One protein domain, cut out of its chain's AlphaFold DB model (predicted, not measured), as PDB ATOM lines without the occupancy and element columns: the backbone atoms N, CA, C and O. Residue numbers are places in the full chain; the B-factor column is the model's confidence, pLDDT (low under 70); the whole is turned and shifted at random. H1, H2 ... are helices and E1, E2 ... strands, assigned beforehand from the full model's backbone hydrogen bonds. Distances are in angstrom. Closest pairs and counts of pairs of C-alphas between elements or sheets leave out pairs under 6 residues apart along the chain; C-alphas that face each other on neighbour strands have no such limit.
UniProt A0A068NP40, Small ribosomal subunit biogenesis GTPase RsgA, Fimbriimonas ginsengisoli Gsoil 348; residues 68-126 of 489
ATOM      1  N   GLY A  68     502.132 522.906 591.544       90.81
ATOM      2  CA  GLY A  68     501.881 522.208 590.293       90.81
ATOM      3  C   GLY A  68     500.453 521.683 590.183       90.81
ATOM      4  O   GLY A  68     499.713 521.626 591.169       90.81
ATOM      5  N   THR A  69     500.081 521.271 588.976       91.69
ATOM      6  CA  THR A  69     498.800 520.613 588.684       91.69
ATOM      7  C   THR A  69     499.039 519.134 588.433       91.69
ATOM      8  O   THR A  69     499.873 518.762 587.610       91.69
ATOM      9  N   VAL A  70     498.319 518.268 589.140       90.56
ATOM     10  CA  VAL A  70     498.396 516.817 588.946       90.56
ATOM     11  C   VAL A  70     497.830 516.465 587.577       90.56
ATOM     12  O   VAL A  70     496.638 516.632 587.344       90.56
ATOM     13  N   ILE A  71     498.670 515.941 586.691       87.94
ATOM     14  CA  ILE A  71     498.291 515.498 585.348       87.94
ATOM     15  C   ILE A  71     497.697 514.096 585.403       87.94
ATOM     16  O   ILE A  71     496.610 513.868 584.884       87.94
ATOM     17  N   SER A  72     498.367 513.166 586.087       85.25
ATOM     18  CA  SER A  72     497.884 511.797 586.267       85.25
ATOM     19  C   SER A  72     498.402 511.177 587.564       85.25
ATOM     20  O   SER A  72     499.417 511.593 588.134       85.25
ATOM     21  N   VAL A  73     497.692 510.160 588.059       79.56
ATOM     22  CA  VAL A  73     498.011 509.488 589.326       79.56
ATOM     23  C   VAL A  73     498.334 508.015 589.083       79.56
ATOM     24  O   VAL A  73     497.570 507.271 588.464       79.56
ATOM     25  N   ALA A  74     499.482 507.573 589.595       74.50
ATOM     26  CA  ALA A  74     499.921 506.183 589.619       74.50
ATOM     27  C   ALA A  74     499.991 505.664 591.067       74.50
ATOM     28  O   ALA A  74     499.828 506.410 592.027       74.50
ATOM     29  N   LYS A  75     500.237 504.357 591.255       67.94
ATOM     30  CA  LYS A  75     500.155 503.705 592.581       67.94
ATOM     31  C   LYS A  75     501.024 504.355 593.671       67.94
ATOM     32  O   LYS A  75     500.577 504.442 594.804       67.94
ATOM     33  N   ALA A  76     502.254 504.756 593.351       70.50
ATOM     34  CA  ALA A  76     503.215 505.296 594.325       70.50
ATOM     35  C   ALA A  76     503.791 506.664 593.920       70.50
ATOM     36  O   ALA A  76     504.680 507.189 594.584       70.50
ATOM     37  N   ARG A  77     503.325 507.211 592.795       81.56
ATOM     38  CA  ARG A  77     503.825 508.447 592.192       81.56
ATOM     39  C   ARG A  77     502.674 509.181 591.526       81.56
ATOM     40  O   ARG A  77     501.723 508.543 591.078       81.56
ATOM     41  N   ALA A  78     502.791 510.491 591.410       86.25
ATOM     42  CA  ALA A  78     501.913 511.305 590.582       86.25
ATOM     43  C   ALA A  78     502.755 512.091 589.580       86.25
ATOM     44  O   ALA A  78     503.884 512.466 589.890       86.25
ATOM     45  N   PHE A  79     502.218 512.322 588.391       89.00
ATOM     46  CA  PHE A  79     502.825 513.219 587.417       89.00
ATOM     47  C   PHE A  79     502.220 514.599 587.621       89.00
ATOM     48  O   PHE A  79     500.996 514.736 587.651       89.00
ATOM     49  N   VAL A  80     503.068 515.598 587.834       90.31
ATOM     50  CA  VAL A  80     502.649 516.954 588.182       90.31
ATOM     51  C   VAL A  80     503.321 517.935 587.237       90.31
ATOM     52  O   VAL A  80     504.544 517.925 587.125       90.31
ATOM     53  N   ARG A  81     502.520 518.789 586.601       89.69
ATOM     54  CA  ARG A  81     503.002 519.891 585.775       89.69
ATOM     55  C   ARG A  81     503.365 521.070 586.660       89.69
ATOM     56  O   ARG A  81     502.494 521.605 587.349       89.69
ATOM     57  N   LEU A  82     504.632 521.466 586.646       89.44
ATOM     58  CA  LEU A  82     505.173 522.622 587.360       89.44
ATOM     59  C   LEU A  82     505.952 523.476 586.355       89.44
ATOM     60  O   LEU A  82     506.829 522.971 585.670       89.44
ATOM     61  N   GLY A  83     505.616 524.762 586.228       82.56
ATOM     62  CA  GLY A  83     506.338 525.664 585.318       82.56
ATOM     63  C   GLY A  83     506.311 525.262 583.833       82.56
ATOM     64  O   GLY A  83     507.176 525.693 583.082       82.56
ATOM     65  N   GLY A  84     505.341 524.441 583.410       81.12
ATOM     66  CA  GLY A  84     505.245 523.911 582.043       81.12
ATOM     67  C   GLY A  84     505.972 522.581 581.814       81.12
ATOM     68  O   GLY A  84     505.839 522.009 580.738       81.12
ATOM     69  N   GLU A  85     506.683 522.056 582.815       82.88
ATOM     70  CA  GLU A  85     507.358 520.758 582.750       82.88
ATOM     71  C   GLU A  85     506.648 519.710 583.614       82.88
ATOM     72  O   GLU A  85     506.141 520.003 584.700       82.88
ATOM     73  N   ASP A  86     506.623 518.465 583.138       87.81
ATOM     74  CA  ASP A  86     506.001 517.350 583.849       87.81
ATOM     75  C   ASP A  86     507.036 516.612 584.706       87.81
ATOM     76  O   ASP A  86     507.999 516.027 584.206       87.81
ATOM     77  N   HIS A  87     506.809 516.581 586.018       87.75
ATOM     78  CA  HIS A  87     507.683 515.910 586.975       87.75
ATOM     79  C   HIS A  87     507.001 514.703 587.619       87.75
ATOM     80  O   HIS A  87     505.865 514.769 588.098       87.75
ATOM     81  N   ALA A  88     507.735 513.594 587.717       88.69
ATOM     82  CA  ALA A  88     507.330 512.458 588.536       88.69
ATOM     83  C   ALA A  88     507.565 512.779 590.020       88.69
ATOM     84  O   ALA A  88     508.705 512.911 590.465       88.69
ATOM     85  N   CYS A  89     506.479 512.876 590.781       88.31
ATOM     86  CA  CYS A  89     506.488 513.267 592.184       88.31
ATOM     87  C   CYS A  89     506.153 512.089 593.105       88.31
ATOM     88  O   CYS A  89     505.256 511.286 592.823       88.31
ATOM     89  N   GLU A  90     506.844 512.004 594.239       87.00
ATOM     90  CA  GLU A  90     506.523 511.063 595.310       87.00
ATOM     91  C   GLU A  90     505.323 511.541 596.135       87.00
ATOM     92  O   GLU A  90     505.150 512.737 596.382       87.00
ATOM     93  N   LEU A  91     504.514 510.597 596.615       80.38
ATOM     94  CA  LEU A  91     503.407 510.883 597.528       80.38
ATOM     95  C   LEU A  91     503.925 510.905 598.975       80.38
ATOM     96  O   LEU A  91     504.475 509.910 599.452       80.38
ATOM     97  N   GLY A  92     503.747 512.017 599.693       71.00
ATOM     98  CA  GLY A  92     504.018 512.063 601.134       71.00
ATOM     99  C   GLY A  92     503.087 511.121 601.914       71.00
ATOM    100  O   GLY A  92     501.907 511.005 601.584       71.00
ATOM    101  N   ARG A  93     503.588 510.462 602.973       65.56
ATOM    102  CA  ARG A  93     502.775 509.538 603.802       65.56
ATOM    103  C   ARG A  93     501.536 510.217 604.389       65.56
ATOM    104  O   ARG A  93     500.452 509.652 604.338       65.56
ATOM    105  N   ASP A  94     501.670 511.466 604.832       61.31
ATOM    106  CA  ASP A  94     500.547 512.252 605.355       61.31
ATOM    107  C   ASP A  94     499.444 512.501 604.311       61.31
ATOM    108  O   ASP A  94     498.270 512.582 604.665       61.31
ATOM    109  N   VAL A  95     499.790 512.594 603.022       65.38
ATOM    110  CA  VAL A  95     498.819 512.769 601.926       65.38
ATOM    111  C   VAL A  95     498.041 511.473 601.683       65.38
ATOM    112  O   VAL A  95     496.841 511.525 601.429       65.38
ATOM    113  N   LEU A  96     498.701 510.320 601.822       62.78
ATOM    114  CA  LEU A  96     498.076 508.996 601.715       62.78
ATOM    115  C   LEU A  96     497.141 508.684 602.896       62.78
ATOM    116  O   LEU A  96     496.132 508.010 602.706       62.78
ATOM    117  N   GLU A  97     497.473 509.158 604.100       56.34
ATOM    118  CA  GLU A  97     496.755 508.820 605.338       56.34
ATOM    119  C   GLU A  97     495.655 509.827 605.718       56.34
ATOM    120  O   GLU A  97     494.613 509.427 606.237       56.34
ATOM    121  N   ARG A  98     495.849 511.136 605.474       50.47
ATOM    122  CA  ARG A  98     494.938 512.193 605.968       50.47
ATOM    123  C   ARG A  98     493.862 512.615 604.973       50.47
ATOM    124  O   ARG A  98     492.819 513.114 605.396       50.47
ATOM    125  N   GLN A  99     494.089 512.463 603.669       53.25
ATOM    126  CA  GLN A  99     493.097 512.832 602.660       53.25
ATOM    127  C   GLN A  99     492.296 511.595 602.255       53.25
ATOM    128  O   GLN A  99     492.713 510.802 601.422       53.25
ATOM    129  N   GLN A 100     491.110 511.443 602.851       47.06
ATOM    130  CA  GLN A 100     490.159 510.364 602.549       47.06
ATOM    131  C   GLN A 100     489.744 510.302 601.061       47.06
ATOM    132  O   GLN A 100     489.169 509.306 600.629       47.06
ATOM    133  N   SER A 101     490.081 511.317 600.257       54.03
ATOM    134  CA  SER A 101     490.033 511.264 598.799       54.03
ATOM    135  C   SER A 101     491.442 511.120 598.226       54.03
ATOM    136  O   SER A 101     492.245 512.048 598.310       54.03
ATOM    137  N   VAL A 102     491.705 509.976 597.599       70.25
ATOM    138  CA  VAL A 102     492.872 509.729 596.742       70.25
ATOM    139  C   VAL A 102     493.099 510.941 595.824       70.25
ATOM    140  O   VAL A 102     492.132 511.494 595.292       70.25
ATOM    141  N   LEU A 103     494.356 511.369 595.684       83.12
ATOM    142  CA  LEU A 103     494.786 512.391 594.725       83.12
ATOM    143  C   LEU A 103     494.112 512.159 593.364       83.12
ATOM    144  O   LEU A 103     494.033 511.013 592.911       83.12
ATOM    145  N   ALA A 104     493.646 513.222 592.718       85.94
ATOM    146  CA  ALA A 104     492.974 513.153 591.427       85.94
ATOM    147  C   ALA A 104     493.655 514.070 590.400       85.94
ATOM    148  O   ALA A 104     494.212 515.103 590.775       85.94
ATOM    149  N   PRO A 105     493.603 513.734 589.099       88.06
ATOM    150  CA  PRO A 105     493.947 514.673 588.038       88.06
ATOM    151  C   PRO A 105     493.226 516.012 588.213       88.06
ATOM    152  O   PRO A 105     492.060 516.053 588.613       88.06
ATOM    153  N   GLY A 106     493.942 517.100 587.949       89.69
ATOM    154  CA  GLY A 106     493.493 518.469 588.183       89.69
ATOM    155  C   GLY A 106     493.711 518.986 589.600       89.69
ATOM    156  O   GLY A 106     493.585 520.190 589.813       89.69
ATOM    157  N   ASP A 107     494.097 518.150 590.570       90.56
ATOM    158  CA  ASP A 107     494.479 518.643 591.896       90.56
ATOM    159  C   ASP A 107     495.649 519.628 591.800       90.56
ATOM    160  O   ASP A 107     496.672 519.352 591.172       90.56
ATOM    161  N   ARG A 108     495.518 520.774 592.472       90.75
ATOM    162  CA  ARG A 108     496.644 521.682 592.693       90.75
ATOM    163  C   ARG A 108     497.411 521.191 593.910       90.75
ATOM    164  O   ARG A 108     496.823 520.983 594.971       90.75
ATOM    165  N   VAL A 109     498.714 521.000 593.771       89.81
ATOM    166  CA  VAL A 109     499.565 520.438 594.822       89.81
ATOM    167  C   VAL A 109     500.759 521.324 595.091       89.81
ATOM    168  O   VAL A 109     501.352 521.885 594.175       89.81
ATOM    169  N   ARG A 110     501.131 521.414 596.365       88.19
ATOM    170  CA  ARG A 110     502.392 522.018 596.779       88.19
ATOM    171  C   ARG A 110     503.481 520.960 596.751       88.19
ATOM    172  O   ARG A 110     503.344 519.906 597.383       88.19
ATOM    173  N   LEU A 111     504.539 521.258 596.018       88.38
ATOM    174  CA  LEU A 111     505.705 520.415 595.851       88.38
ATOM    175  C   LEU A 111     506.862 520.909 596.724       88.38
ATOM    176  O   LEU A 111     506.988 522.091 597.037       88.38
ATOM    177  N   GLU A 112     507.720 519.976 597.108       86.94
ATOM    178  CA  GLU A 112     508.977 520.246 597.794       86.94
ATOM    179  C   GLU A 112     510.083 519.420 597.136       86.94
ATOM    180  O   GLU A 112     509.907 518.223 596.887       86.94
ATOM    181  N   TRP A 113     511.218 520.049 596.835       84.81
ATOM    182  CA  TRP A 113     512.377 519.361 596.277       84.81
ATOM    183  C   TRP A 113     513.204 518.721 597.395       84.81
ATOM    184  O   TRP A 113     513.759 519.415 598.243       84.81
ATOM    185  N   HIS A 114     513.334 517.392 597.382       83.56
ATOM    186  CA  HIS A 114     514.117 516.625 598.365       83.56
ATOM    187  C   HIS A 114     515.495 516.223 597.810       83.56
ATOM    188  O   HIS A 114     515.962 515.101 597.997       83.56
ATOM    189  N   GLY A 115     516.145 517.111 597.053       77.69
ATOM    190  CA  GLY A 115     517.501 516.914 596.512       77.69
ATOM    191  C   GLY A 115     517.606 515.968 595.306       77.69
ATOM    192  O   GLY A 115     518.478 516.165 594.467       77.69
ATOM    193  N   HIS A 116     516.727 514.969 595.204       83.25
ATOM    194  CA  HIS A 116     516.731 513.951 594.142       83.25
ATOM    195  C   HIS A 116     515.352 513.706 593.506       83.25
ATOM    196  O   HIS A 116     515.271 513.080 592.451       83.25
ATOM    197  N   ALA A 117     514.274 514.170 594.143       84.56
ATOM    198  CA  ALA A 117     512.912 514.027 593.653       84.56
ATOM    199  C   ALA A 117     512.011 515.134 594.211       84.56
ATOM    200  O   ALA A 117     512.212 515.621 595.330       84.56
ATOM    201  N   TRP A 118     510.980 515.480 593.444       88.75
ATOM    202  CA  TRP A 118     509.860 516.275 593.930       88.75
ATOM    203  C   TRP A 118     508.935 515.410 594.786       88.75
ATOM    204  O   TRP A 118     508.623 514.269 594.437       88.75
ATOM    205  N   ARG A 119     508.457 515.962 595.901       88.06
ATOM    206  CA  ARG A 119     507.480 515.314 596.778       88.06
ATOM    207  C   ARG A 119     506.242 516.183 596.927       88.06
ATOM    208  O   ARG A 119     506.352 517.383 597.164       88.06
ATOM    209  N   ILE A 120     505.067 515.565 596.835       87.81
ATOM    210  CA  ILE A 120     503.796 516.227 597.131       87.81
ATOM    211  C   ILE A 120     503.676 516.380 598.645       87.81
ATOM    212  O   ILE A 120     503.533 515.395 599.373       87.81
ATOM    213  N   GLN A 121     503.732 517.628 599.102       83.88
ATOM    214  CA  GLN A 121     503.615 517.999 600.508       83.88
ATOM    215  C   GLN A 121     502.146 518.100 600.934       83.88
ATOM    216  O   GLN A 121     501.759 517.610 601.994       83.88
ATOM    217  N   SER A 122     501.315 518.738 600.107       81.06
ATOM    218  CA  SER A 122     499.896 518.952 600.397       81.06
ATOM    219  C   SER A 122     499.077 519.163 599.128       81.06
ATOM    220  O   SER A 122     499.560 519.777 598.177       81.06
ATOM    221  N   VAL A 123     497.815 518.733 599.157       85.06
ATOM    222  CA  VAL A 123     496.808 519.057 598.138       85.06
ATOM    223  C   VAL A 123     496.080 520.333 598.554       85.06
ATOM    224  O   VAL A 123     495.628 520.436 599.698       85.06
ATOM    225  N   LEU A 124     495.999 521.306 597.649       85.81
ATOM    226  CA  LEU A 124     495.270 522.554 597.856       85.81
ATOM    227  C   LEU A 124     493.756 522.312 597.807       85.81
ATOM    228  O   LEU A 124     493.277 521.264 597.376       85.81
ATOM    229  N   GLU A 125     492.978 523.288 598.274       82.62
ATOM    230  CA  GLU A 125     491.526 523.159 598.262       82.62
ATOM    231  C   GLU A 125     490.977 523.107 596.831       82.62
ATOM    232  O   GLU A 125     491.277 523.960 595.997       82.62
ATOM    233  N   ARG A 126     490.144 522.098 596.563       86.94
ATOM    234  CA  ARG A 126     489.483 521.917 595.271       86.94
ATOM    235  C   ARG A 126     488.399 522.976 595.078       86.94
ATOM    236  O   ARG A 126     487.533 523.132 595.942       86.94
TER     237      ARG A 126
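AT A GLANCE: This is residues 68 to 126 of the 489 residues of the protein "Small ribosomal subunit biogenesis GTPase RsgA" of Fimbriimonas ginsengisoli Gsoil 348 (UniProt A0A068NP40). The model is a small closed barrel of five strands, E1 to E5, with one short helix, H1, at one end, packed on E5. The strands E1, E2 and E3 make one part of the wall as a row of antiparallel neighbours, and the hairpin of E4 and E5 completes the ring. The printed part has 59 residues, with the named elements in the order E1, E2, E3, H1, E4, E5, and its class is mostly strand. The barrel is mixed: E3 and E5 are parallel, and the other four neighbour pairs are antiparallel. The whole is compact, with a radius of gyration of the C-alphas of 10.2 A, and rounded, with spans of 28 by 22 by 20 A.

HOW THE PARTS SIT: Strand E1, residues 68 to 73, and strand E2, residues 77 to 82, form an antiparallel hairpin at 148 degrees, with N 71 and O 79 2.8 A apart. E2 forms a second hairpin, at 143 degrees, with E3, residues 85 to 91, where N 80 and O 87 are 2.9 A apart. E1, E2 and E3 are a meander, each strand the antiparallel neighbour of the one before. Strand E5, residues 118 to 123, is the parallel neighbour of E3, with N 90 and O 118 2.9 A apart. Strand E4, residues 108 to 113, forms an antiparallel hairpin with E5 at 144 degrees, with N 112 and O 119 2.9 A apart. E4 and E1 are antiparallel and close the barrel, with N 68 and O 109 2.9 A apart. The pairing of E1 is staggered: residues 68 to 69 pair with E4 and residues 69 to 73 with E2. Helix H1, residues 93 to 98, is on the barrel, and its C-alpha closest to E5 is that of Val 95, 6.5 A from that of Ser 122. In H1 every O i to N i+4 pair is within hydrogen-bond range.

IN THESE COORDINATES: E1 begins with C-alpha 68 at (501.881, 522.208, 590.293) and is 13.3 A long from first to last C-alpha. E2 measures 15.0 A, E3 18.2 A, H1 8.6 A and E4 16.3 A. H1 begins with C-alpha 93 at (502.775, 509.538, 603.802). E5 measures 14.0 A and ends with C-alpha 123 at (496.808, 519.057, 598.138).

THE WHOLE: The two C-alphas farthest apart, those of Gly 84 and Glu 97, are 29.0 A apart. The printed part has no cut. The link from H1 to E4, nine residues, is short, and the other four links are tight. The mean pLDDT of the printed part is 80.6; residue 75 and residues 93 to 101 are under 70, and H1 has a mean of 60.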